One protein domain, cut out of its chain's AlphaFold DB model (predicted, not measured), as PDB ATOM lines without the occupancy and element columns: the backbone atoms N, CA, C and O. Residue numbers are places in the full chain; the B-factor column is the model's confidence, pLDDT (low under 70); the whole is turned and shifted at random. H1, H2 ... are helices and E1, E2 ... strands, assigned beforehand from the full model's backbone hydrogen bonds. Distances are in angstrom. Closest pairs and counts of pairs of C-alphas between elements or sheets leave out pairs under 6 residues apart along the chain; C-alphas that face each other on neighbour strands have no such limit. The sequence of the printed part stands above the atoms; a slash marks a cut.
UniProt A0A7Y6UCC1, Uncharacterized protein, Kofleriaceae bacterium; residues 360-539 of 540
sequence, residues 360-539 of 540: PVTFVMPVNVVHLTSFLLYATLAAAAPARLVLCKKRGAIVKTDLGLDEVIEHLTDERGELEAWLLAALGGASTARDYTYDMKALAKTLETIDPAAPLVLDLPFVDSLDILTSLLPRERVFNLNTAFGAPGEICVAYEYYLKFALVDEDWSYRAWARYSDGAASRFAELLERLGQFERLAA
ATOM      1  N   PRO A 360     -52.636 -27.526 -50.264       81.62
ATOM      2  CA  PRO A 360     -51.280 -27.339 -50.750       81.62
ATOM      3  C   PRO A 360     -50.272 -27.436 -49.606       81.62
ATOM      4  O   PRO A 360     -50.435 -26.801 -48.560       81.62
ATOM      5  N   VAL A 361     -49.204 -28.196 -49.822       88.06
ATOM      6  CA  VAL A 361     -48.130 -28.358 -48.836       88.06
ATOM      7  C   VAL A 361     -47.422 -27.022 -48.686       88.06
ATOM      8  O   VAL A 361     -46.944 -26.451 -49.667       88.06
ATOM      9  N   THR A 362     -47.348 -26.503 -47.466       90.94
ATOM     10  CA  THR A 362     -46.636 -25.248 -47.217       90.94
ATOM     11  C   THR A 362     -45.226 -25.545 -46.732       90.94
ATOM     12  O   THR A 362     -45.057 -26.139 -45.676       90.94
ATOM     13  N   PHE A 363     -44.215 -25.102 -47.472       90.56
ATOM     14  CA  PHE A 363     -42.819 -25.078 -47.044       90.56
ATOM     15  C   PHE A 363     -42.469 -23.705 -46.494       90.56
ATOM     16  O   PHE A 363     -42.762 -22.695 -47.124       90.56
ATOM     17  N   VAL A 364     -41.806 -23.655 -45.346       90.25
ATOM     18  CA  VAL A 364     -41.292 -22.418 -44.760       90.25
ATOM     19  C   VAL A 364     -39.778 -22.496 -44.725       90.25
ATOM     20  O   VAL A 364     -39.236 -23.447 -44.171       90.25
ATOM     21  N   MET A 365     -39.103 -21.507 -45.302       85.25
ATOM     22  CA  MET A 365     -37.643 -21.462 -45.385       85.25
ATOM     23  C   MET A 365     -37.126 -20.046 -45.106       85.25
ATOM     24  O   MET A 365     -37.805 -19.069 -45.441       85.25
ATOM     25  N   PRO A 366     -35.925 -19.881 -44.529       80.44
ATOM     26  CA  PRO A 366     -35.281 -18.586 -44.440       80.44
ATOM     27  C   PRO A 366     -34.839 -18.136 -45.830       80.44
ATOM     28  O   PRO A 366     -34.304 -18.919 -46.611       80.44
ATOM     29  N   VAL A 367     -34.999 -16.849 -46.130       77.94
ATOM     30  CA  VAL A 367     -34.424 -16.290 -47.357       77.94
ATOM     31  C   VAL A 367     -32.897 -16.231 -47.249       77.94
ATOM     32  O   VAL A 367     -32.211 -16.592 -48.190       77.94
ATOM     33  N   ASN A 368     -32.357 -15.850 -46.084       68.44
ATOM     34  CA  ASN A 368     -30.937 -15.532 -45.888       68.44
ATOM     35  C   ASN A 368     -30.006 -16.756 -45.834       68.44
ATOM     36  O   ASN A 368     -28.791 -16.589 -45.782       68.44
ATOM     37  N   VAL A 369     -30.545 -17.979 -45.808       66.12
ATOM     38  CA  VAL A 369     -29.751 -19.206 -45.672       66.12
ATOM     39  C   VAL A 369     -30.192 -20.211 -46.726       66.12
ATOM     40  O   VAL A 369     -31.309 -20.717 -46.698       66.12
ATOM     41  N   VAL A 370     -29.297 -20.509 -47.667       63.75
ATOM     42  CA  VAL A 370     -29.598 -21.408 -48.786       63.75
ATOM     43  C   VAL A 370     -29.354 -22.862 -48.384       63.75
ATOM     44  O   VAL A 370     -28.214 -23.329 -48.305       63.75
ATOM     45  N   HIS A 371     -30.448 -23.592 -48.178       74.50
ATOM     46  CA  HIS A 371     -30.463 -25.044 -48.003       74.50
ATOM     47  C   HIS A 371     -30.887 -25.709 -49.313       74.50
ATOM     48  O   HIS A 371     -32.075 -25.854 -49.595       74.50
ATOM     49  N   LEU A 372     -29.902 -26.072 -50.143       77.56
ATOM     50  CA  LEU A 372     -30.138 -26.601 -51.491       77.56
ATOM     51  C   LEU A 372     -31.044 -27.839 -51.477       77.56
ATOM     52  O   LEU A 372     -31.913 -27.960 -52.333       77.56
ATOM     53  N   THR A 373     -30.872 -28.747 -50.512       79.06
ATOM     54  CA  THR A 373     -31.664 -29.986 -50.457       79.06
ATOM     55  C   THR A 373     -33.102 -29.696 -50.044       79.06
ATOM     56  O   THR A 373     -34.017 -30.261 -50.632       79.06
ATOM     57  N   SER A 374     -33.314 -28.788 -49.085       80.38
ATOM     58  CA  SER A 374     -34.654 -28.341 -48.678       80.38
ATOM     59  C   SER A 374     -35.378 -27.614 -49.808       80.38
ATOM     60  O   SER A 374     -36.550 -27.873 -50.065       80.38
ATOM     61  N   PHE A 375     -34.667 -26.741 -50.526       82.94
ATOM     62  CA  PHE A 375     -35.224 -26.037 -51.675       82.94
ATOM     63  C   PHE A 375     -35.573 -27.009 -52.805       82.94
ATOM     64  O   PHE A 375     -36.646 -26.913 -53.393       82.94
ATOM     65  N   LEU A 376     -34.706 -27.988 -53.075       85.62
ATOM     66  CA  LEU A 376     -34.973 -29.010 -54.079       85.62
ATOM     67  C   LEU A 376     -36.134 -29.925 -53.669       85.62
ATOM     68  O   LEU A 376     -36.943 -30.298 -54.514       85.62
ATOM     69  N   LEU A 377     -36.258 -30.255 -52.381       85.06
ATOM     70  CA  LEU A 377     -37.415 -30.971 -51.846       85.06
ATOM     71  C   LEU A 377     -38.707 -30.175 -52.077       85.06
ATOM     72  O   LEU A 377     -39.679 -30.735 -52.574       85.06
ATOM     73  N   TYR A 378     -38.705 -28.868 -51.798       88.38
ATOM     74  CA  TYR A 378     -39.831 -27.998 -52.136       88.38
ATOM     75  C   TYR A 378     -40.127 -28.016 -53.643       88.38
ATOM     76  O   TYR A 378     -41.263 -28.267 -54.029       88.38
ATOM     77  N   ALA A 379     -39.125 -27.791 -54.497       88.81
ATOM     78  CA  ALA A 379     -39.321 -27.686 -55.943       88.81
ATOM     79  C   ALA A 379     -39.839 -28.998 -56.556       88.81
ATOM     80  O   ALA A 379     -40.735 -28.987 -57.398       88.81
ATOM     81  N   THR A 380     -39.315 -30.141 -56.104       89.19
ATOM     82  CA  THR A 380     -39.783 -31.466 -56.542       89.19
ATOM     83  C   THR A 380     -41.217 -31.742 -56.105       89.19
ATOM     84  O   THR A 380     -42.000 -32.256 -56.902       89.19
ATOM     85  N   LEU A 381     -41.591 -31.348 -54.888       86.88
ATOM     86  CA  LEU A 381     -42.968 -31.443 -54.409       86.88
ATOM     87  C   LEU A 381     -43.914 -30.498 -55.150       86.88
ATOM     88  O   LEU A 381     -44.990 -30.929 -55.549       86.88
ATOM     89  N   ALA A 382     -43.506 -29.251 -55.382       88.69
ATOM     90  CA  ALA A 382     -44.288 -28.254 -56.110       88.69
ATOM     91  C   ALA A 382     -44.568 -28.669 -57.562       88.69
ATOM     92  O   ALA A 382     -45.620 -28.345 -58.107       88.69
ATOM     93  N   ALA A 383     -43.656 -29.427 -58.178       89.12
ATOM     94  CA  ALA A 383     -43.867 -30.007 -59.502       89.12
ATOM     95  C   ALA A 383     -44.861 -31.185 -59.507       89.12
ATOM     96  O   ALA A 383     -45.398 -31.519 -60.562       89.12
ATOM     97  N   ALA A 384     -45.091 -31.830 -58.360       87.69
ATOM     98  CA  ALA A 384     -45.926 -33.026 -58.245       87.69
ATOM     99  C   ALA A 384     -47.304 -32.764 -57.614       87.69
ATOM    100  O   ALA A 384     -48.255 -33.494 -57.891       87.69
ATOM    101  N   ALA A 385     -47.422 -31.749 -56.761       85.69
ATOM    102  CA  ALA A 385     -48.646 -31.387 -56.061       85.69
ATOM    103  C   ALA A 385     -48.684 -29.878 -55.781       85.69
ATOM    104  O   ALA A 385     -47.629 -29.245 -55.700       85.69
ATOM    105  N   PRO A 386     -49.878 -29.289 -55.569       87.50
ATOM    106  CA  PRO A 386     -49.987 -27.908 -55.124       87.50
ATOM    107  C   PRO A 386     -49.111 -27.672 -53.889       87.50
ATOM    108  O   PRO A 386     -49.277 -28.327 -52.858       87.50
ATOM    109  N   ALA A 387     -48.175 -26.736 -53.992       88.31
ATOM    110  CA  ALA A 387     -47.283 -26.374 -52.904       88.31
ATOM    111  C   ALA A 387     -47.151 -24.857 -52.812       88.31
ATOM    112  O   ALA A 387     -47.435 -24.114 -53.750       88.31
ATOM    113  N   ARG A 388     -46.733 -24.393 -51.642       89.94
ATOM    114  CA  ARG A 388     -46.515 -22.983 -51.344       89.94
ATOM    115  C   ARG A 388     -45.190 -22.839 -50.620       89.94
ATOM    116  O   ARG A 388     -44.945 -23.571 -49.669       89.94
ATOM    117  N   LEU A 389     -44.375 -21.871 -51.021       90.00
ATOM    118  CA  LEU A 389     -43.142 -21.514 -50.329       90.00
ATOM    119  C   LEU A 389     -43.329 -20.204 -49.571       90.00
ATOM    120  O   LEU A 389     -43.623 -19.168 -50.158       90.00
ATOM    121  N   VAL A 390     -43.131 -20.237 -48.263       90.88
ATOM    122  CA  VAL A 390     -43.078 -19.059 -47.403       90.88
ATOM    123  C   VAL A 390     -41.615 -18.766 -47.106       90.88
ATOM    124  O   VAL A 390     -40.943 -19.514 -46.399       90.88
ATOM    125  N   LEU A 391     -41.124 -17.660 -47.650       87.94
ATOM    126  CA  LEU A 391     -39.778 -17.163 -47.423       87.94
ATOM    127  C   LEU A 391     -39.787 -16.175 -46.264       87.94
ATOM    128  O   LEU A 391     -40.330 -15.071 -46.372       87.94
ATOM    129  N   CYS A 392     -39.173 -16.571 -45.155       86.69
ATOM    130  CA  CYS A 392     -39.012 -15.716 -43.993       86.69
ATOM    131  C   CYS A 392     -37.810 -14.783 -44.190       86.69
ATOM    132  O   CYS A 392     -36.697 -15.239 -44.467       86.69
ATOM    133  N   LYS A 393     -38.035 -13.471 -44.071       83.88
ATOM    134  CA  LYS A 393     -36.994 -12.446 -44.196       83.88
ATOM    135  C   LYS A 393     -36.670 -11.847 -42.835       83.88
ATOM    136  O   LYS A 393     -37.421 -11.998 -41.879       83.88
ATOM    137  N   LYS A 394     -35.595 -11.059 -42.784       81.19
ATOM    138  CA  LYS A 394     -35.277 -10.206 -41.629       81.19
ATOM    139  C   LYS A 394     -36.383  -9.191 -41.311       81.19
ATOM    140  O   LYS A 394     -36.540  -8.784 -40.166       81.19
ATOM    141  N   ARG A 395     -37.118  -8.750 -42.338       84.38
ATOM    142  CA  ARG A 395     -38.289  -7.869 -42.242       84.38
ATOM    143  C   ARG A 395     -39.364  -8.388 -43.194       84.38
ATOM    144  O   ARG A 395     -39.167  -8.353 -44.409       84.38
ATOM    145  N   GLY A 396     -40.472  -8.865 -42.645       87.00
ATOM    146  CA  GLY A 396     -41.570  -9.478 -43.382       87.00
ATOM    147  C   GLY A 396     -41.375 -10.954 -43.750       87.00
ATOM    148  O   GLY A 396     -40.327 -11.566 -43.540       87.00
ATOM    149  N   ALA A 397     -42.417 -11.514 -44.357       87.25
ATOM    150  CA  ALA A 397     -42.422 -12.829 -44.984       87.25
ATOM    151  C   ALA A 397     -43.035 -12.701 -46.383       87.25
ATOM    152  O   ALA A 397     -43.912 -11.864 -46.606       87.25
ATOM    153  N   ILE A 398     -42.557 -13.501 -47.333       87.19
ATOM    154  CA  ILE A 398     -43.077 -13.523 -48.704       87.19
ATOM    155  C   ILE A 398     -43.629 -14.904 -48.997       87.19
ATOM    156  O   ILE A 398     -42.995 -15.907 -48.691       87.19
ATOM    157  N   VAL A 399     -44.791 -14.947 -49.634       87.75
ATOM    158  CA  VAL A 399     -45.367 -16.179 -50.161       87.75
ATOM    159  C   VAL A 399     -45.053 -16.266 -51.652       87.75
ATOM    160  O   VAL A 399     -45.304 -15.321 -52.396       87.75
ATOM    161  N   LYS A 400     -44.506 -17.400 -52.080       85.62
ATOM    162  CA  LYS A 400     -44.284 -17.768 -53.476       85.62
ATOM    163  C   LYS A 400     -45.055 -19.045 -53.799       85.62
ATOM    164  O   LYS A 400     -45.113 -19.962 -52.981       85.62
ATOM    165  N   THR A 401     -45.626 -19.098 -54.994       73.75
ATOM    166  CA  THR A 401     -46.323 -20.280 -55.530       73.75
ATOM    167  C   THR A 401     -45.658 -20.831 -56.791       73.75
ATOM    168  O   THR A 401     -45.842 -22.000 -57.101       73.75
ATOM    169  N   ASP A 402     -44.821 -20.028 -57.462       66.00
ATOM    170  CA  ASP A 402     -44.409 -20.279 -58.849       66.00
ATOM    171  C   ASP A 402     -42.877 -20.343 -58.979       66.00
ATOM    172  O   ASP A 402     -42.255 -19.544 -59.672       66.00
ATOM    173  N   LEU A 403     -42.236 -21.267 -58.262       71.94
ATOM    174  CA  LEU A 403     -40.820 -21.595 -58.482       71.94
ATOM    175  C   LEU A 403     -40.757 -23.002 -59.072       71.94
ATOM    176  O   LEU A 403     -41.014 -23.982 -58.372       71.94
ATOM    177  N   GLY A 404     -40.497 -23.071 -60.379       75.38
ATOM    178  CA  GLY A 404     -40.573 -24.298 -61.164       75.38
ATOM    179  C   GLY A 404     -39.331 -25.171 -61.011       75.38
ATOM    180  O   GLY A 404     -38.206 -24.684 -61.067       75.38
ATOM    181  N   LEU A 405     -39.537 -26.481 -60.864       87.25
ATOM    182  CA  LEU A 405     -38.463 -27.476 -60.784       87.25
ATOM    183  C   LEU A 405     -37.506 -27.430 -61.986       87.25
ATOM    184  O   LEU A 405     -36.316 -27.673 -61.813       87.25
ATOM    185  N   ASP A 406     -38.009 -27.117 -63.181       87.56
ATOM    186  CA  ASP A 406     -37.199 -27.103 -64.403       87.56
ATOM    187  C   ASP A 406     -36.102 -26.026 -64.358       87.56
ATOM    188  O   ASP A 406     -34.955 -26.323 -64.679       87.56
ATOM    189  N   GLU A 407     -36.404 -24.833 -63.835       87.00
ATOM    190  CA  GLU A 407     -35.407 -23.774 -63.619       87.00
ATOM    191  C   GLU A 407     -34.330 -24.232 -62.618       87.00
ATOM    192  O   GLU A 407     -33.132 -24.075 -62.848       87.00
ATOM    193  N   VAL A 408     -34.734 -24.907 -61.531       86.50
ATOM    194  CA  VAL A 408     -33.779 -25.476 -60.562       86.50
ATOM    195  C   VAL A 408     -32.857 -26.495 -61.232       86.50
ATOM    196  O   VAL A 408     -31.651 -26.501 -60.988       86.50
ATOM    197  N   ILE A 409     -33.414 -27.367 -62.072       89.56
ATOM    198  CA  ILE A 409     -32.676 -28.417 -62.778       89.56
ATOM    199  C   ILE A 409     -31.627 -27.829 -63.725       89.56
ATOM    200  O   ILE A 409     -30.525 -28.379 -63.815       89.56
ATOM    201  N   GLU A 410     -31.940 -26.728 -64.409       89.56
ATOM    202  CA  GLU A 410     -30.983 -26.017 -65.259       89.56
ATOM    203  C   GLU A 410     -29.769 -25.560 -64.444       89.56
ATOM    204  O   GLU A 410     -28.633 -25.950 -64.751       89.56
ATOM    205  N   HIS A 411     -30.018 -24.867 -63.332       89.06
ATOM    206  CA  HIS A 411     -28.973 -24.316 -62.474       89.06
ATOM    207  C   HIS A 411     -28.208 -25.365 -61.653       89.06
ATOM    208  O   HIS A 411     -27.057 -25.144 -61.279       89.06
ATOM    209  N   LEU A 412     -28.762 -26.561 -61.410       87.56
ATOM    210  CA  LEU A 412     -28.022 -27.661 -60.760       87.56
ATOM    211  C   LEU A 412     -26.772 -28.091 -61.550       87.56
ATOM    212  O   LEU A 412     -25.865 -28.724 -60.989       87.56
ATOM    213  N   THR A 413     -26.706 -27.761 -62.841       88.75
ATOM    214  CA  THR A 413     -25.525 -28.011 -63.672       88.75
ATOM    215  C   THR A 413     -24.461 -26.926 -63.588       88.75
ATOM    216  O   THR A 413     -23.358 -27.159 -64.075       88.75
ATOM    217  N   ASP A 414     -24.740 -25.795 -62.948       88.00
ATOM    218  CA  ASP A 414     -23.827 -24.658 -62.876       88.00
ATOM    219  C   ASP A 414     -22.674 -24.899 -61.907       88.00
ATOM    220  O   ASP A 414     -22.700 -25.812 -61.071       88.00
ATOM    221  N   GLU A 415     -21.621 -24.088 -62.005       84.31
ATOM    222  CA  GLU A 415     -20.597 -24.097 -60.967       84.31
ATOM    223  C   GLU A 415     -21.213 -23.745 -59.612       84.31
ATOM    224  O   GLU A 415     -22.203 -23.021 -59.514       84.31
ATOM    225  N   ARG A 416     -20.641 -24.275 -58.529       77.31
ATOM    226  CA  ARG A 416     -21.264 -24.152 -57.202       77.31
ATOM    227  C   ARG A 416     -21.563 -22.697 -56.819       77.31
ATOM    228  O   ARG A 416     -22.617 -22.433 -56.250       77.31
ATOM    229  N   GLY A 417     -20.648 -21.776 -57.122       77.38
ATOM    230  CA  GLY A 417     -20.828 -20.351 -56.835       77.38
ATOM    231  C   GLY A 417     -21.944 -19.701 -57.657       77.38
ATOM    232  O   GLY A 417     -22.649 -18.842 -57.138       77.38
ATOM    233  N   GLU A 418     -22.143 -20.138 -58.902       83.94
ATOM    234  CA  GLU A 418     -23.205 -19.657 -59.794       83.94
ATOM    235  C   GLU A 418     -24.577 -20.165 -59.338       83.94
ATOM    236  O   GLU A 418     -25.501 -19.370 -59.193       83.94
ATOM    237  N   LEU A 419     -24.683 -21.457 -59.005       81.38
ATOM    238  CA  LEU A 419     -25.890 -22.045 -58.417       81.38
ATOM    239  C   LEU A 419     -26.267 -21.343 -57.104       81.38
ATOM    240  O   LEU A 419     -27.431 -21.010 -56.886       81.38
ATOM    241  N   GLU A 420     -25.290 -21.112 -56.220       76.75
ATOM    242  CA  GLU A 420     -25.516 -20.378 -54.971       76.75
ATOM    243  C   GLU A 420     -25.978 -18.937 -55.264       76.75
ATOM    244  O   GLU A 420     -26.971 -18.500 -54.688       76.75
ATOM    245  N   ALA A 421     -25.338 -18.219 -56.193       78.25
ATOM    246  CA  ALA A 421     -25.729 -16.858 -56.568       78.25
ATOM    247  C   ALA A 421     -27.139 -16.781 -57.176       78.25
ATOM    248  O   ALA A 421     -27.926 -15.912 -56.786       78.25
ATOM    249  N   TRP A 422     -27.483 -17.699 -58.083       84.31
ATOM    250  CA  TRP A 422     -28.821 -17.781 -58.663       84.31
ATOM    251  C   TRP A 422     -29.873 -18.070 -57.590       84.31
ATOM    252  O   TRP A 422     -30.868 -17.353 -57.524       84.31
ATOM    253  N   LEU A 423     -29.637 -19.025 -56.682       78.56
ATOM    254  CA  LEU A 423     -30.563 -19.308 -55.577       78.56
ATOM    255  C   LEU A 423     -30.813 -18.065 -54.715       78.56
ATOM    256  O   LEU A 423     -31.960 -17.755 -54.390       78.56
ATOM    257  N   LEU A 424     -29.763 -17.314 -54.368       75.31
ATOM    258  CA  LEU A 424     -29.897 -16.081 -53.579       75.31
ATOM    259  C   LEU A 424     -30.745 -15.020 -54.310       75.31
ATOM    260  O   LEU A 424     -31.534 -14.309 -53.675       75.31
ATOM    261  N   ALA A 425     -30.605 -14.922 -55.635       78.62
ATOM    262  CA  ALA A 425     -31.391 -14.020 -56.474       78.62
ATOM    263  C   ALA A 425     -32.853 -14.486 -56.604       78.62
ATOM    264  O   ALA A 425     -33.770 -13.709 -56.323       78.62
ATOM    265  N   ALA A 426     -33.078 -15.759 -56.937       78.31
ATOM    266  CA  ALA A 426     -34.395 -16.369 -57.113       78.31
ATOM    267  C   ALA A 426     -35.251 -16.293 -55.836       78.31
ATOM    268  O   ALA A 426     -36.471 -16.091 -55.891       78.31
ATOM    269  N   LEU A 427     -34.617 -16.384 -54.664       76.44
ATOM    270  CA  LEU A 427     -35.279 -16.262 -53.364       76.44
ATOM    271  C   LEU A 427     -35.476 -14.799 -52.909       76.44
ATOM    272  O   LEU A 427     -36.220 -14.538 -51.964       76.44
ATOM    273  N   GLY A 428     -34.927 -13.815 -53.628       69.81
ATOM    274  CA  GLY A 428     -35.230 -12.397 -53.432       69.81
ATOM    275  C   GLY A 428     -34.335 -11.679 -52.420       69.81
ATOM    276  O   GLY A 428     -34.858 -10.955 -51.560       69.81
ATOM    277  N   GLY A 429     -33.014 -11.844 -52.567       59.75
ATOM    278  CA  GLY A 429     -32.001 -10.949 -51.989       59.75
ATOM    279  C   GLY A 429     -31.408 -11.424 -50.667       59.75
ATOM    280  O   GLY A 429     -31.374 -10.678 -49.693       59.75
ATOM    281  N   ALA A 430     -30.963 -12.671 -50.631       54.22
ATOM    282  CA  ALA A 430     -30.300 -13.272 -49.487       54.22
ATOM    283  C   ALA A 430     -28.817 -12.865 -49.405       54.22
ATOM    284  O   ALA A 430     -28.116 -12.840 -50.416       54.22
ATOM    285  N   SER A 431     -28.319 -12.561 -48.205       50.47
ATOM    286  CA  SER A 431     -26.879 -12.387 -47.983       50.47
ATOM    287  C   SER A 431     -26.209 -13.741 -47.757       50.47
ATOM    288  O   SER A 431     -26.767 -14.575 -47.055       50.47
ATOM    289  N   THR A 432     -24.973 -13.934 -48.220       50.09
ATOM    290  CA  THR A 432     -24.135 -15.089 -47.827       50.09
ATOM    291  C   THR A 432     -23.688 -15.042 -46.357       50.09
ATOM    292  O   THR A 432     -23.087 -15.995 -45.855       50.09
ATOM    293  N   ALA A 433     -23.967 -13.936 -45.655       51.97
ATOM    294  CA  ALA A 433     -23.721 -13.804 -44.230       51.97
ATOM    295  C   ALA A 433     -24.647 -14.741 -43.440       51.97
ATOM    296  O   ALA A 433     -25.839 -14.840 -43.723       51.97
ATOM    297  N   ARG A 434     -24.090 -15.412 -42.424       59.78
ATOM    298  CA  ARG A 434     -24.799 -16.319 -41.506       59.78
ATOM    299  C   ARG A 434     -25.705 -15.540 -40.536       59.78
ATOM    300  O   ARG A 434     -25.529 -15.625 -39.326       59.78
ATOM    301  N   ASP A 435     -26.626 -14.740 -41.067       62.06
ATOM    302  CA  ASP A 435     -27.594 -13.958 -40.298       62.06
ATOM    303  C   ASP A 435     -28.924 -14.725 -40.215       62.06
ATOM    304  O   ASP A 435     -29.739 -14.706 -41.141       62.06
ATOM    305  N   TYR A 436     -29.131 -15.412 -39.088       69.62
ATOM    306  CA  TYR A 436     -30.360 -16.145 -38.759       69.62
ATOM    307  C   TYR A 436     -31.412 -15.233 -38.096       69.62
ATOM    308  O   TYR A 436     -32.091 -15.636 -37.154       69.62
ATOM    309  N   THR A 437     -31.528 -13.975 -38.537       74.56
ATOM    310  CA  THR A 437     -32.584 -13.065 -38.071       74.56
ATOM    311  C   THR A 437     -33.811 -13.112 -38.973       74.56
ATOM    312  O   THR A 437     -33.733 -13.017 -40.201       74.56
ATOM    313  N   TYR A 438     -34.968 -13.220 -38.328       81.19
ATOM    314  CA  TYR A 438     -36.248 -13.500 -38.961       81.19
ATOM    315  C   TYR A 438     -37.346 -12.622 -38.363       81.19
ATOM    316  O   TYR A 438     -37.387 -12.395 -37.152       81.19
ATOM    317  N   ASP A 439     -38.283 -12.178 -39.191       87.62
ATOM    318  CA  ASP A 439     -39.495 -11.512 -38.728       87.62
ATOM    319  C   ASP A 439     -40.537 -12.549 -38.288       87.62
ATOM    320  O   ASP A 439     -41.423 -12.958 -39.047       87.62
ATOM    321  N   MET A 440     -40.403 -13.003 -37.040       87.56
ATOM    322  CA  MET A 440     -41.252 -14.058 -36.479       87.56
ATOM    323  C   MET A 440     -42.726 -13.660 -36.410       87.56
ATOM    324  O   MET A 440     -43.593 -14.506 -36.611       87.56
ATOM    325  N   LYS A 441     -43.021 -12.372 -36.195       90.00
ATOM    326  CA  LYS A 441     -44.397 -11.858 -36.151       90.00
ATOM    327  C   LYS A 441     -45.041 -11.882 -37.530       90.00
ATOM    328  O   LYS A 441     -46.186 -12.310 -37.669       90.00
ATOM    329  N   ALA A 442     -44.310 -11.454 -38.560       91.12
ATOM    330  CA  ALA A 442     -44.796 -11.538 -39.932       91.12
ATOM    331  C   ALA A 442     -44.998 -12.993 -40.372       91.12
ATOM    332  O   ALA A 442     -45.994 -13.304 -41.032       91.12
ATOM    333  N   LEU A 443     -44.091 -13.895 -39.982       91.31
ATOM    334  CA  LEU A 443     -44.252 -15.322 -40.239       91.31
ATOM    335  C   LEU A 443     -45.484 -15.891 -39.519       91.31
ATOM    336  O   LEU A 443     -46.302 -16.524 -40.179       91.31
ATOM    337  N   ALA A 444     -45.657 -15.635 -38.219       91.81
ATOM    338  CA  ALA A 444     -46.818 -16.080 -37.440       91.81
ATOM    339  C   ALA A 444     -48.140 -15.647 -38.097       91.81
ATOM    340  O   ALA A 444     -48.983 -16.483 -38.417       91.81
ATOM    341  N   LYS A 445     -48.253 -14.358 -38.444       92.75
ATOM    342  CA  LYS A 445     -49.409 -13.809 -39.168       92.75
ATOM    343  C   LYS A 445     -49.625 -14.478 -40.528       92.75
ATOM    344  O   LYS A 445     -50.756 -14.687 -40.947       92.75
ATOM    345  N   THR A 446     -48.551 -14.833 -41.233       93.06
ATOM    346  CA  THR A 446     -48.654 -15.572 -42.502       93.06
ATOM    347  C   THR A 446     -49.183 -16.988 -42.264       93.06
ATOM    348  O   THR A 446     -50.067 -17.439 -42.992       93.06
ATOM    349  N   LEU A 447     -48.700 -17.679 -41.226       91.12
ATOM    350  CA  LEU A 447     -49.144 -19.025 -40.856       91.12
ATOM    351  C   LEU A 447     -50.616 -19.079 -40.429       91.12
ATOM    352  O   LEU A 447     -51.251 -20.104 -40.663       91.12
ATOM    353  N   GLU A 448     -51.172 -18.005 -39.866       90.50
ATOM    354  CA  GLU A 448     -52.605 -17.891 -39.542       90.50
ATOM    355  C   GLU A 448     -53.506 -17.898 -40.786       90.50
ATOM    356  O   GLU A 448     -54.653 -18.330 -40.718       90.50
ATOM    357  N   THR A 449     -52.989 -17.466 -41.941       90.25
ATOM    358  CA  THR A 449     -53.746 -17.461 -43.210       90.25
ATOM    359  C   THR A 449     -53.756 -18.813 -43.928       90.25
ATOM    360  O   THR A 449     -54.423 -18.976 -44.949       90.25
ATOM    361  N   ILE A 450     -52.984 -19.786 -43.438       88.75
ATOM    362  CA  ILE A 450     -52.852 -21.115 -44.036       88.75
ATOM    363  C   ILE A 450     -53.741 -22.090 -43.270       88.75
ATOM    364  O   ILE A 450     -53.636 -22.175 -42.047       88.75
ATOM    365  N   ASP A 451     -54.530 -22.889 -43.992       88.19
ATOM    366  CA  ASP A 451     -55.366 -23.951 -43.422       88.19
ATOM    367  C   ASP A 451     -54.579 -24.798 -42.387       88.19
ATOM    368  O   ASP A 451     -53.504 -25.323 -42.706       88.19
ATOM    369  N   PRO A 452     -55.055 -24.912 -41.132       87.94
ATOM    370  CA  PRO A 452     -54.427 -25.747 -40.111       87.94
ATOM    371  C   PRO A 452     -54.386 -27.246 -40.442       87.94
ATOM    372  O   PRO A 452     -53.534 -27.953 -39.892       87.94
ATOM    373  N   ALA A 453     -55.278 -27.730 -41.315       85.56
ATOM    374  CA  ALA A 453     -55.295 -29.117 -41.778       85.56
ATOM    375  C   ALA A 453     -54.226 -29.397 -42.851       85.56
ATOM    376  O   ALA A 453     -53.792 -30.544 -43.001       85.56
ATOM    377  N   ALA A 454     -53.764 -28.359 -43.559       86.12
ATOM    378  CA  ALA A 454     -52.747 -28.499 -44.592       86.12
ATOM    379  C   ALA A 454     -51.379 -28.876 -43.985       86.12
ATOM    380  O   ALA A 454     -50.964 -28.280 -42.978       86.12
ATOM    381  N   PRO A 455     -50.640 -29.821 -44.600       88.62
ATOM    382  CA  PRO A 455     -49.287 -30.158 -44.178       88.62
ATOM    383  C   PRO A 455     -48.352 -28.944 -44.224       88.62
ATOM    384  O   PRO A 455     -48.253 -28.251 -45.241       88.62
ATOM    385  N   LEU A 456     -47.629 -28.719 -43.129       90.94
ATOM    386  CA  LEU A 456     -46.619 -27.672 -43.015       90.94
ATOM    387  C   LEU A 456     -45.235 -28.306 -42.881       90.94
ATOM    388  O   LEU A 456     -45.041 -29.142 -42.007       90.94
ATOM    389  N   VAL A 457     -44.269 -27.891 -43.693       90.12
ATOM    390  CA  VAL A 457     -42.854 -28.251 -43.557       90.12
ATOM    391  C   VAL A 457     -42.075 -27.012 -43.132       90.12
ATOM    392  O   VAL A 457     -42.120 -25.986 -43.808       90.12
ATOM    393  N   LEU A 458     -41.386 -27.087 -41.997       88.19
ATOM    394  CA  LEU A 458     -40.609 -25.986 -41.434       88.19
ATOM    395  C   LEU A 458     -39.120 -26.266 -41.588       88.19
ATOM    396  O   LEU A 458     -38.598 -27.190 -40.974       88.19
ATOM    397  N   ASP A 459     -38.427 -25.430 -42.343       85.00
ATOM    398  CA  ASP A 459     -36.973 -25.376 -42.366       85.00
ATOM    399  C   ASP A 459     -36.501 -24.044 -41.775       85.00
ATOM    400  O   ASP A 459     -36.114 -23.147 -42.507       85.00
ATOM    401  N   LEU A 460     -36.614 -23.869 -40.455       79.81
ATOM    402  CA  LEU A 460     -36.226 -22.644 -39.750       79.81
ATOM    403  C   LEU A 460     -35.171 -22.953 -38.675       79.81
ATOM    404  O   LEU A 460     -35.529 -23.329 -37.556       79.81
ATOM    405  N   PRO A 461     -33.871 -22.817 -38.981       73.44
ATOM    406  CA  PRO A 461     -32.820 -23.108 -38.014       73.44
ATOM    407  C   PRO A 461     -32.707 -22.002 -36.951       73.44
ATOM    408  O   PRO A 461     -32.832 -20.815 -37.259       73.44
ATOM    409  N   PHE A 462     -32.406 -22.408 -35.710       67.06
ATOM    410  CA  PHE A 462     -32.101 -21.529 -34.565       67.06
ATOM    411  C   PHE A 462     -33.219 -20.549 -34.170       67.06
ATOM    412  O   PHE A 462     -32.948 -19.422 -33.759       67.06
ATOM    413  N   VAL A 463     -34.480 -20.978 -34.277       70.00
ATOM    414  CA  VAL A 463     -35.640 -20.189 -33.849       70.00
ATOM    415  C   VAL A 463     -36.196 -20.718 -32.534       70.00
ATOM    416  O   VAL A 463     -36.540 -21.891 -32.436       70.00
ATOM    417  N   ASP A 464     -36.378 -19.816 -31.573       69.62
ATOM    418  CA  ASP A 464     -37.224 -20.021 -30.400       69.62
ATOM    419  C   ASP A 464     -38.191 -18.830 -30.293       69.62
ATOM    420  O   ASP A 464     -37.778 -17.691 -30.064       69.62
ATOM    421  N   SER A 465     -39.471 -19.049 -30.603       81.44
ATOM    422  CA  SER A 465     -40.476 -17.984 -30.679       81.44
ATOM    423  C   SER A 465     -41.847 -18.490 -30.249       81.44
ATOM    424  O   SER A 465     -42.434 -19.368 -30.887       81.44
ATOM    425  N   LEU A 466     -42.383 -17.873 -29.194       84.81
ATOM    426  CA  LEU A 466     -43.721 -18.167 -28.686       84.81
ATOM    427  C   LEU A 466     -44.818 -17.848 -29.714       84.81
ATOM    428  O   LEU A 466     -45.816 -18.564 -29.780       84.81
ATOM    429  N   ASP A 467     -44.615 -16.815 -30.539       87.56
ATOM    430  CA  ASP A 467     -45.547 -16.439 -31.608       87.56
ATOM    431  C   ASP A 467     -45.707 -17.595 -32.605       87.56
ATOM    432  O   ASP A 467     -46.825 -18.003 -32.917       87.56
ATOM    433  N   ILE A 468     -44.592 -18.204 -33.030       88.62
ATOM    434  CA  ILE A 468     -44.632 -19.382 -33.902       88.62
ATOM    435  C   ILE A 468     -45.268 -20.565 -33.205       88.62
ATOM    436  O   ILE A 468     -46.167 -21.170 -33.782       88.62
ATOM    437  N   LEU A 469     -44.854 -20.889 -31.977       87.62
ATOM    438  CA  LEU A 469     -45.456 -21.998 -31.238       87.62
ATOM    439  C   LEU A 469     -46.984 -21.857 -31.193       87.62
ATOM    440  O   LEU A 469     -47.691 -22.818 -31.500       87.62
ATOM    441  N   THR A 470     -47.483 -20.653 -30.909       90.88
ATOM    442  CA  THR A 470     -48.916 -20.331 -30.879       90.88
ATOM    443  C   THR A 470     -49.579 -20.578 -32.236       90.88
ATOM    444  O   THR A 470     -50.600 -21.266 -32.294       90.88
ATOM    445  N   SER A 471     -48.975 -20.124 -33.340       91.25
ATOM    446  CA  SER A 471     -49.474 -20.392 -34.699       91.25
ATOM    447  C   SER A 471     -49.430 -21.877 -35.098       91.25
ATOM    448  O   SER A 471     -50.163 -22.298 -35.995       91.25
ATOM    449  N   LEU A 472     -48.584 -22.692 -34.457       91.50
ATOM    450  CA  LEU A 472     -48.476 -24.132 -34.717       91.50
ATOM    451  C   LEU A 472     -49.456 -24.982 -33.890       91.50
ATOM    452  O   LEU A 472     -49.782 -26.090 -34.314       91.50
ATOM    453  N   LEU A 473     -49.967 -24.494 -32.751       90.94
ATOM    454  CA  LEU A 473     -50.936 -25.217 -31.906       90.94
ATOM    455  C   LEU A 473     -52.166 -25.773 -32.657       90.94
ATOM    456  O   LEU A 473     -52.500 -26.953 -32.457       90.94
ATOM    457  N   PRO A 474     -52.858 -25.000 -33.523       91.06
ATOM    458  CA  PRO A 474     -54.032 -25.514 -34.223       91.06
ATOM    459  C   PRO A 474     -53.673 -26.585 -35.259       91.06
ATOM    460  O   PRO A 474     -54.508 -27.435 -35.562       91.06
ATOM    461  N   ARG A 475     -52.427 -26.625 -35.745       90.12
ATOM    462  CA  ARG A 475     -52.015 -27.495 -36.851       90.12
ATOM    463  C   ARG A 475     -51.931 -28.957 -36.453       90.12
ATOM    464  O   ARG A 475     -51.414 -29.297 -35.389       90.12
ATOM    465  N   GLU A 476     -52.408 -29.833 -37.329       85.38
ATOM    466  CA  GLU A 476     -52.363 -31.282 -37.103       85.38
ATOM    467  C   GLU A 476     -51.059 -31.920 -37.573       85.38
ATOM    468  O   GLU A 476     -50.627 -32.914 -36.985       85.38
ATOM    469  N   ARG A 477     -50.441 -31.352 -38.617       86.00
ATOM    470  CA  ARG A 477     -49.265 -31.914 -39.283       86.00
ATOM    471  C   ARG A 477     -48.223 -30.853 -39.582       86.00
ATOM    472  O   ARG A 477     -48.322 -30.119 -40.563       86.00
ATOM    473  N   VAL A 478     -47.213 -30.802 -38.724       88.50
ATOM    474  CA  VAL A 478     -46.054 -29.926 -38.880       88.50
ATOM    475  C   VAL A 478     -44.811 -30.800 -38.939       88.50
ATOM    476  O   VAL A 478     -44.505 -31.489 -37.981       88.50
ATOM    477  N   PHE A 479     -44.089 -30.789 -40.048       86.88
ATOM    478  CA  PHE A 479     -42.826 -31.489 -40.217       86.88
ATOM    479  C   PHE A 479     -41.685 -30.485 -40.112       86.88
ATOM    480  O   PHE A 479     -41.388 -29.750 -41.049       86.88
ATOM    481  N   ASN A 480     -41.063 -30.418 -38.949       84.56
ATOM    482  CA  ASN A 480     -39.966 -29.516 -38.676       84.56
ATOM    483  C   ASN A 480     -38.629 -30.193 -38.985       84.56
ATOM    484  O   ASN A 480     -38.237 -31.146 -38.321       84.56
ATOM    485  N   LEU A 481     -37.920 -29.696 -39.992       80.88
ATOM    486  CA  LEU A 481     -36.607 -30.184 -40.410       80.88
ATOM    487  C   LEU A 481     -35.473 -29.771 -39.449       80.88
ATOM    488  O   LEU A 481     -34.328 -30.160 -39.652       80.88
ATOM    489  N   ASN A 482     -35.779 -28.993 -38.409       75.69
ATOM    490  CA  ASN A 482     -34.842 -28.472 -37.414       75.69
ATOM    491  C   ASN A 482     -35.346 -28.791 -35.994       75.69
ATOM    492  O   ASN A 482     -36.079 -29.755 -35.796       75.69
ATOM    493  N   THR A 483     -34.954 -27.998 -34.994       70.00
ATOM    494  CA  THR A 483     -35.345 -28.174 -33.590       70.00
ATOM    495  C   THR A 483     -36.847 -27.983 -33.388       70.00
ATOM    496  O   THR A 483     -37.426 -27.036 -33.915       70.00
ATOM    497  N   ALA A 484     -37.464 -28.859 -32.590       74.25
ATOM    498  CA  ALA A 484     -38.888 -28.784 -32.280       74.25
ATOM    499  C   ALA A 484     -39.249 -27.518 -31.485       74.25
ATOM    500  O   ALA A 484     -38.589 -27.198 -30.498       74.25
ATOM    501  N   PHE A 485     -40.360 -26.878 -31.855       75.75
ATOM    502  CA  PHE A 485     -41.001 -25.819 -31.068       75.75
ATOM    503  C   PHE A 485     -41.817 -26.375 -29.892       75.75
ATOM    504  O   PHE A 485     -42.108 -25.663 -28.935       75.75
ATOM    505  N   GLY A 486     -42.213 -27.649 -29.961       76.31
ATOM    506  CA  GLY A 486     -43.003 -28.331 -28.935       76.31
ATOM    507  C   GLY A 486     -44.497 -28.420 -29.250       76.31
ATOM    508  O   GLY A 486     -45.275 -28.853 -28.393       76.31
ATOM    509  N   ALA A 487     -44.924 -28.073 -30.469       83.44
ATOM    510  CA  ALA A 487     -46.339 -28.115 -30.823       83.44
ATOM    511  C   ALA A 487     -46.871 -29.570 -30.858       83.44
ATOM    512  O   ALA A 487     -46.157 -30.506 -31.248       83.44
ATOM    513  N   PRO A 488     -48.138 -29.820 -30.472       83.31
ATOM    514  CA  PRO A 488     -48.681 -31.179 -30.434       83.31
ATOM    515  C   PRO A 488     -48.677 -31.898 -31.792       83.31
ATOM    516  O   PRO A 488     -48.405 -33.092 -31.838       83.31
ATOM    517  N   GLY A 489     -48.935 -31.185 -32.894       85.62
ATOM    518  CA  GLY A 489     -48.930 -31.740 -34.259       85.62
ATOM    519  C   GLY A 489     -47.553 -31.782 -34.931       85.62
ATOM    520  O   GLY A 489     -47.459 -32.100 -36.113       85.62
ATOM    521  N   GLU A 490     -46.490 -31.420 -34.211       85.19
ATOM    522  CA  GLU A 490     -45.150 -31.267 -34.775       85.19
ATOM    523  C   GLU A 490     -44.325 -32.546 -34.742       85.19
ATOM    524  O   GLU A 490     -44.211 -33.215 -33.732       85.19
ATOM    525  N   ILE A 491     -43.645 -32.857 -35.819       80.88
ATOM    526  CA  ILE A 491     -42.671 -33.920 -35.910       80.88
ATOM    527  C   ILE A 491     -41.340 -33.278 -36.277       80.88
ATOM    528  O   ILE A 491     -41.261 -32.555 -37.262       80.88
ATOM    529  N   CYS A 492     -40.300 -33.553 -35.498       75.44
ATOM    530  CA  CYS A 492     -38.945 -33.106 -35.789       75.44
ATOM    531  C   CYS A 492     -38.232 -34.149 -36.662       75.44
ATOM    532  O   CYS A 492     -38.361 -35.344 -36.420       75.44
ATOM    533  N   VAL A 493     -37.481 -33.705 -37.673       65.81
ATOM    534  CA  VAL A 493     -36.723 -34.532 -38.631       65.81
ATOM    535  C   VAL A 493     -35.219 -34.299 -38.460       65.81
ATOM    536  O   VAL A 493     -34.439 -34.482 -39.381       65.81
ATOM    537  N   ALA A 494     -34.767 -33.869 -37.286       57.72
ATOM    538  CA  ALA A 494     -33.349 -33.655 -37.028       57.72
ATOM    539  C   ALA A 494     -33.060 -33.714 -35.534       57.72
ATOM    540  O   ALA A 494     -33.183 -32.727 -34.818       57.72
ATOM    541  N   TYR A 495     -32.628 -34.881 -35.070       49.94
ATOM    542  CA  TYR A 495     -31.965 -34.986 -33.777       49.94
ATOM    543  C   TYR A 495     -30.786 -35.954 -33.847       49.94
ATOM    544  O   TYR A 495     -30.599 -36.831 -33.006       49.94
ATOM    545  N   GLU A 496     -29.960 -35.795 -34.883       41.78
ATOM    546  CA  GLU A 496     -28.559 -36.179 -34.741       41.78
ATOM    547  C   GLU A 496     -27.891 -35.103 -33.866       41.78
ATOM    548  O   GLU A 496     -27.339 -34.128 -34.363       41.78
ATOM    549  N   TYR A 497     -27.979 -35.351 -32.551       41.16
ATOM    550  CA  TYR A 497     -27.172 -34.835 -31.434       41.16
ATOM    551  C   TYR A 497     -27.664 -33.608 -30.637       41.16
ATOM    552  O   TYR A 497     -27.698 -32.471 -31.100       41.16
ATOM    553  N   TYR A 498     -27.919 -33.872 -29.346       35.25
ATOM    554  CA  TYR A 498     -27.943 -32.918 -28.234       35.25
ATOM    555  C   TYR A 498     -26.665 -32.049 -28.232       35.25
ATOM    556  O   TYR A 498     -25.552 -32.562 -28.136       35.25
ATOM    557  N   LEU A 499     -26.836 -30.723 -28.251       31.44
ATOM    558  CA  LEU A 499     -26.562 -29.831 -27.106       31.44
ATOM    559  C   LEU A 499     -25.177 -29.847 -26.408       31.44
ATOM    560  O   LEU A 499     -25.051 -29.220 -25.360       31.44
ATOM    561  N   LYS A 500     -24.123 -30.487 -26.945       28.86
ATOM    562  CA  LYS A 500     -22.810 -30.559 -26.257       28.86
ATOM    563  C   LYS A 500     -21.548 -30.165 -27.025       28.86
ATOM    564  O   LYS A 500     -20.469 -30.311 -26.468       28.86
ATOM    565  N   PHE A 501     -21.640 -29.593 -28.222       34.00
ATOM    566  CA  PHE A 501     -20.459 -29.021 -28.885       34.00
ATOM    567  C   PHE A 501     -20.786 -27.707 -29.596       34.00
ATOM    568  O   PHE A 501     -20.701 -27.586 -30.814       34.00
ATOM    569  N   ALA A 502     -21.097 -26.681 -28.803       32.19
ATOM    570  CA  ALA A 502     -20.576 -25.360 -29.121       32.19
ATOM    571  C   ALA A 502     -19.057 -25.434 -28.890       32.19
ATOM    572  O   ALA A 502     -18.579 -25.208 -27.784       32.19
ATOM    573  N   LEU A 503     -18.291 -25.832 -29.910       32.62
ATOM    574  CA  LEU A 503     -16.888 -25.435 -29.965       32.62
ATOM    575  C   LEU A 503     -16.914 -23.929 -30.221       32.62
ATOM    576  O   LEU A 503     -17.019 -23.476 -31.357       32.62
ATOM    577  N   VAL A 504     -16.939 -23.197 -29.110       34.69
ATOM    578  CA  VAL A 504     -16.492 -21.814 -28.993       34.69
ATOM    579  C   VAL A 504     -15.078 -21.837 -29.576       34.69
ATOM    580  O   VAL A 504     -14.186 -22.438 -28.977       34.69
ATOM    581  N   ASP A 505     -14.880 -21.320 -30.793       36.34
ATOM    582  CA  ASP A 505     -13.520 -20.931 -31.171       36.34
ATOM    583  C   ASP A 505     -13.081 -19.770 -30.268       36.34
ATOM    584  O   ASP A 505     -13.896 -19.217 -29.528       36.34
ATOM    585  N   GLU A 506     -11.798 -19.416 -30.272       38.97
ATOM    586  CA  GLU A 506     -11.255 -18.365 -29.394       38.97
ATOM    587  C   GLU A 506     -12.004 -17.012 -29.519       38.97
ATOM    588  O   GLU A 506     -11.936 -16.189 -28.607       38.97
ATOM    589  N   ASP A 507     -12.815 -16.836 -30.573       42.03
ATOM    590  CA  ASP A 507     -13.627 -15.654 -30.880       42.03
ATOM    591  C   ASP A 507     -15.122 -15.776 -30.505       42.03
ATOM    592  O   ASP A 507     -15.932 -14.941 -30.913       42.03
ATOM    593  N   TRP A 508     -15.538 -16.803 -29.755       38.97
ATOM    594  CA  TRP A 508     -16.950 -17.042 -29.405       38.97
ATOM    595  C   TRP A 508     -17.895 -17.241 -30.602       38.97
ATOM    596  O   TRP A 508     -19.114 -17.063 -30.485       38.97
ATOM    597  N   SER A 509     -17.375 -17.661 -31.759       35.28
ATOM    598  CA  SER A 509     -18.213 -17.879 -32.933       35.28
ATOM    599  C   SER A 509     -18.816 -19.291 -32.947       35.28
ATOM    600  O   SER A 509     -18.130 -20.311 -32.857       35.28
ATOM    601  N   TYR A 510     -20.142 -19.376 -33.093       37.88
ATOM    602  CA  TYR A 510     -20.841 -20.643 -33.305       37.88
ATOM    603  C   TYR A 510     -20.549 -21.155 -34.723       37.88
ATOM    604  O   TYR A 510     -21.194 -20.759 -35.699       37.88
ATOM    605  N   ARG A 511     -19.584 -22.065 -34.873       32.44
ATOM    606  CA  ARG A 511     -19.414 -22.803 -36.132       32.44
ATOM    607  C   ARG A 511     -20.306 -24.041 -36.114       32.44
ATOM    608  O   ARG A 511     -19.941 -25.070 -35.563       32.44
ATOM    609  N   ALA A 512     -21.471 -23.958 -36.755       38.81
ATOM    610  CA  ALA A 512     -22.278 -25.135 -37.058       38.81
ATOM    611  C   ALA A 512     -21.529 -26.024 -38.070       38.81
ATOM    612  O   ALA A 512     -21.361 -25.654 -39.235       38.81
ATOM    613  N   TRP A 513     -21.039 -27.178 -37.617       35.81
ATOM    614  CA  TRP A 513     -20.495 -28.217 -38.488       35.81
ATOM    615  C   TRP A 513     -21.662 -29.028 -39.072       35.81
ATOM    616  O   TRP A 513     -22.436 -29.616 -38.329       35.81
ATOM    617  N   ALA A 514     -21.750 -29.050 -40.408       39.12
ATOM    618  CA  ALA A 514     -22.780 -29.680 -41.247       39.12
ATOM    619  C   ALA A 514     -24.193 -29.043 -41.199       39.12
ATOM    620  O   ALA A 514     -24.743 -28.715 -40.156       39.12
ATOM    621  N   ARG A 515     -24.788 -28.842 -42.386       53.78
ATOM    622  CA  ARG A 515     -26.116 -28.229 -42.579       53.78
ATOM    623  C   ARG A 515     -27.207 -29.222 -42.137       53.78
ATOM    624  O   ARG A 515     -27.564 -30.109 -42.909       53.78
ATOM    625  N   TYR A 516     -27.689 -29.106 -40.896       56.41
ATOM    626  CA  TYR A 516     -28.672 -30.021 -40.283       56.41
ATOM    627  C   TYR A 516     -29.953 -30.199 -41.118       56.41
ATOM    628  O   TYR A 516     -30.408 -31.327 -41.313       56.41
ATOM    629  N   SER A 517     -30.465 -29.114 -41.694       61.53
ATOM    630  CA  SER A 517     -31.661 -29.101 -42.544       61.53
ATOM    631  C   SER A 517     -31.515 -29.903 -43.840       61.53
ATOM    632  O   SER A 517     -32.439 -30.611 -44.229       61.53
ATOM    633  N   ASP A 518     -30.338 -29.898 -44.478       68.88
ATOM    634  CA  ASP A 518     -30.091 -30.724 -45.667       68.88
ATOM    635  C   ASP A 518     -30.155 -32.224 -45.314       68.88
ATOM    636  O   ASP A 518     -30.688 -33.036 -46.073       68.88
ATOM    637  N   GLY A 519     -29.636 -32.604 -44.140       67.19
ATOM    638  CA  GLY A 519     -29.744 -33.969 -43.613       67.19
ATOM    639  C   GLY A 519     -31.190 -34.369 -43.310       67.19
ATOM    640  O   GLY A 519     -31.604 -35.476 -43.647       67.19
ATOM    641  N   ALA A 520     -31.966 -33.451 -42.742       69.44
ATOM    642  CA  ALA A 520     -33.380 -33.639 -42.438       69.44
ATOM    643  C   ALA A 520     -34.244 -33.790 -43.698       69.44
ATOM    644  O   ALA A 520     -35.001 -34.754 -43.821       69.44
ATOM    645  N   ALA A 521     -34.065 -32.900 -44.681       72.56
ATOM    646  CA  ALA A 521     -34.730 -32.973 -45.982       72.56
ATOM    647  C   ALA A 521     -34.466 -34.320 -46.675       72.56
ATOM    648  O   ALA A 521     -35.359 -34.898 -47.290       72.56
ATOM    649  N   SER A 522     -33.259 -34.872 -46.503       69.88
ATOM    650  CA  SER A 522     -32.876 -36.179 -47.052       69.88
ATOM    651  C   SER A 522     -33.706 -37.349 -46.515       69.88
ATOM    652  O   SER A 522     -33.833 -38.358 -47.201       69.88
ATOM    653  N   ARG A 523     -34.220 -37.239 -45.284       71.50
ATOM    654  CA  ARG A 523     -34.971 -38.296 -44.585       71.50
ATOM    655  C   ARG A 523     -36.477 -38.053 -44.581       71.50
ATOM    656  O   ARG A 523     -37.221 -38.825 -43.987       71.50
ATOM    657  N   PHE A 524     -36.935 -36.985 -45.227       78.38
ATOM    658  CA  PHE A 524     -38.331 -36.569 -45.175       78.38
ATOM    659  C   PHE A 524     -39.295 -37.647 -45.699       78.38
ATOM    660  O   PHE A 524     -40.314 -37.914 -45.070       78.38
ATOM    661  N   ALA A 525     -38.953 -38.324 -46.798       75.81
ATOM    662  CA  ALA A 525     -39.761 -39.422 -47.332       75.81
ATOM    663  C   ALA A 525     -39.821 -40.619 -46.365       75.81
ATOM    664  O   ALA A 525     -40.909 -41.076 -46.016       75.81
ATOM    665  N   GLU A 526     -38.659 -41.057 -45.860       75.38
ATOM    666  CA  GLU A 526     -38.553 -42.143 -44.872       75.38
ATOM    667  C   GLU A 526     -39.410 -41.838 -43.638       75.38
ATOM    668  O   GLU A 526     -40.084 -42.709 -43.093       75.38
ATOM    669  N   LEU A 527     -39.428 -40.576 -43.213       77.06
ATOM    670  CA  LEU A 527     -40.267 -40.121 -42.123       77.06
ATOM    671  C   LEU A 527     -41.763 -40.260 -42.424       77.06
ATOM    672  O   LEU A 527     -42.505 -40.746 -41.571       77.06
ATOM    673  N   LEU A 528     -42.226 -39.806 -43.590       80.25
ATOM    674  CA  LEU A 528     -43.642 -39.903 -43.954       80.25
ATOM    675  C   LEU A 528     -44.101 -41.361 -44.002       80.25
ATOM    676  O   LEU A 528     -45.175 -41.692 -43.495       80.25
ATOM    677  N   GLU A 529     -43.264 -42.250 -44.538       79.00
ATOM    678  CA  GLU A 529     -43.523 -43.686 -44.518       79.00
ATOM    679  C   GLU A 529     -43.644 -44.209 -43.091       79.00
ATOM    680  O   GLU A 529     -44.618 -44.895 -42.768       79.00
ATOM    681  N   ARG A 530     -42.689 -43.854 -42.220       78.94
ATOM    682  CA  ARG A 530     -42.686 -44.245 -40.803       78.94
ATOM    683  C   ARG A 530     -43.933 -43.745 -40.089       78.94
ATOM    684  O   ARG A 530     -44.580 -44.536 -39.408       78.94
ATOM    685  N   LEU A 531     -44.314 -42.484 -40.289       82.69
ATOM    686  CA  LEU A 531     -45.554 -41.925 -39.758       82.69
ATOM    687  C   LEU A 531     -46.758 -42.744 -40.230       82.69
ATOM    688  O   LEU A 531     -47.549 -43.181 -39.404       82.69
ATOM    689  N   GLY A 532     -46.860 -43.040 -41.527       82.44
ATOM    690  CA  GLY A 532     -47.937 -43.874 -42.059       82.44
ATOM    691  C   GLY A 532     -48.003 -45.268 -41.419       82.44
ATOM    692  O   GLY A 532     -49.096 -45.810 -41.259       82.44
ATOM    693  N   GLN A 533     -46.867 -45.850 -41.019       84.75
ATOM    694  CA  GLN A 533     -46.849 -47.110 -40.263       84.75
ATOM    695  C   GLN A 533     -47.320 -46.941 -38.824       84.75
ATOM    696  O   GLN A 533     -48.098 -47.768 -38.358       84.75
ATOM    697  N   PHE A 534     -46.901 -45.872 -38.140       87.00
ATOM    698  CA  PHE A 534     -47.427 -45.538 -36.818       87.00
ATOM    699  C   PHE A 534     -48.946 -45.377 -36.860       87.00
ATOM    700  O   PHE A 534     -49.644 -45.991 -36.061       87.00
ATOM    701  N   GLU A 535     -49.472 -44.613 -37.821       87.19
ATOM    702  CA  GLU A 535     -50.917 -44.413 -37.976       87.19
ATOM    703  C   GLU A 535     -51.657 -45.740 -38.252       87.19
ATOM    704  O   GLU A 535     -52.764 -45.931 -37.750       87.19
ATOM    705  N   ARG A 536     -51.054 -46.659 -39.028       88.38
ATOM    706  CA  ARG A 536     -51.617 -47.991 -39.322       88.38
ATOM    707  C   ARG A 536     -51.625 -48.912 -38.107       88.38
ATOM    708  O   ARG A 536     -52.656 -49.503 -37.823       88.38
ATOM    709  N   LEU A 537     -50.500 -49.026 -37.406       88.19
ATOM    710  CA  LEU A 537     -50.347 -49.916 -36.249       88.19
ATOM    711  C   LEU A 537     -51.063 -49.390 -34.997       88.19
ATOM    712  O   LEU A 537     -51.367 -50.161 -34.096       88.19
ATOM    713  N   ALA A 538     -51.341 -48.086 -34.937       86.44
ATOM    714  CA  ALA A 538     -52.116 -47.462 -33.868       86.44
ATOM    715  C   ALA A 538     -53.639 -47.560 -34.065       86.44
ATOM    716  O   ALA A 538     -54.387 -47.196 -33.145       86.44
ATOM    717  N   ALA A 539     -54.093 -47.952 -35.261       80.81
ATOM    718  CA  ALA A 539     -55.508 -48.112 -35.564       80.81
ATOM    719  C   ALA A 539     -56.084 -49.322 -34.794       80.81
ATOM    720  O   ALA A 539     -55.378 -50.318 -34.650       80.81
TER     721      ALA A 539
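This is residues 360 to 539 of the 540 residues of an uncharacterized protein of Kofleriaceae bacterium (UniProt A0A7Y6UCC1). A twisted six-stranded sheet runs through the middle of three layers, helices on both faces: H1 covers one face, H4 the other, with H5 side by side with H4. The helical hairpin H2 and H3 adjoins H1 away from the sheet, while two parts stick out: residues 504 to 509 of a long loop, and residues 532 to 539, mostly the end of H7. The printed part has 180 residues, with seven named helices and six named strands in the order E1 H1 E2 E3 H2 H3 H4 E4 H5 E5 E6 H6 H7. The mixed sheet has the order E3 E2 E1 E4 E5 E6, and the class is mixed, helices and strands. The whole is compact, with a radius of gyration of the C-alphas of 16.4 A and spans of 49 by 42 by 31 A.

E1, residues 361 to 366, begins at C-alpha 361 (-48.130, -28.358, -48.836) and is 16.7 A long. H1, residues 372 to 384, is 18.3 A long; E2, 387 to 392, is 16.2 A. E3 is 397 to 400, H2 405 to 411, and H3, 416 to 426, 15.3 A long. H4 is 440 to 448, E4 456 to 458, H5 466 to 472, E5 478 to 480, E6 490 to 492 and H6 516 to 522. H7, 524 to 537, is 20.1 A long and ends at C-alpha 537 (-50.347, -49.916, -36.249).

The sheet is only just strongly twisted, its C-alphas up to 4.2 A off the best plane. E3 and E2, a hairpin, are antiparallel, with N 389 and O 400 2.8 A apart. The other neighbours are parallel: N 390 and O 363 are 2.7 A apart for E2 and E1, N 364 and O 457 2.8 A for E1 and E4, N 479 and O 456 2.7 A for E4 and E5, N 480 and O 491 2.7 A for E5 and E6. E1, H1, E2 and E4, H5, E5 are strand-helix-strand units, a helix between parallel neighbours, with right-handed crossovers. H1 lies over E2 and E1 at a height of 9.3 A; H4, on the opposite face, lies over E2 at 8.8 A. H4 touches H5, C-alphas 444 and 468 closest at 5.3 A, at a shallow tilt of 20 degrees. H1 touches H2, C-alphas 379 and 405 closest at 4.9 A. H2 and H3 only just touch, with 3 pairs within 8 A, C-alphas 411 and 419 closest at 5.6 A. H1 touches H6 with residues 372 to 377 alone, C-alphas 373 and 518 closest at 5.1 A. H6 only grazes the sheet; H7 is on it. Every O i to N i+4 pair is within hydrogen-bond range in the seven helices.

C-alphas 506 and 539 are the two farthest apart, at 53.7 A. The printed part has no cut. The links H3 to H4 and E6 to H6 are long. Mean pLDDT of the printed part is 76.1; 44 residues are under 70, among them 428 to 436 and 493 to 520.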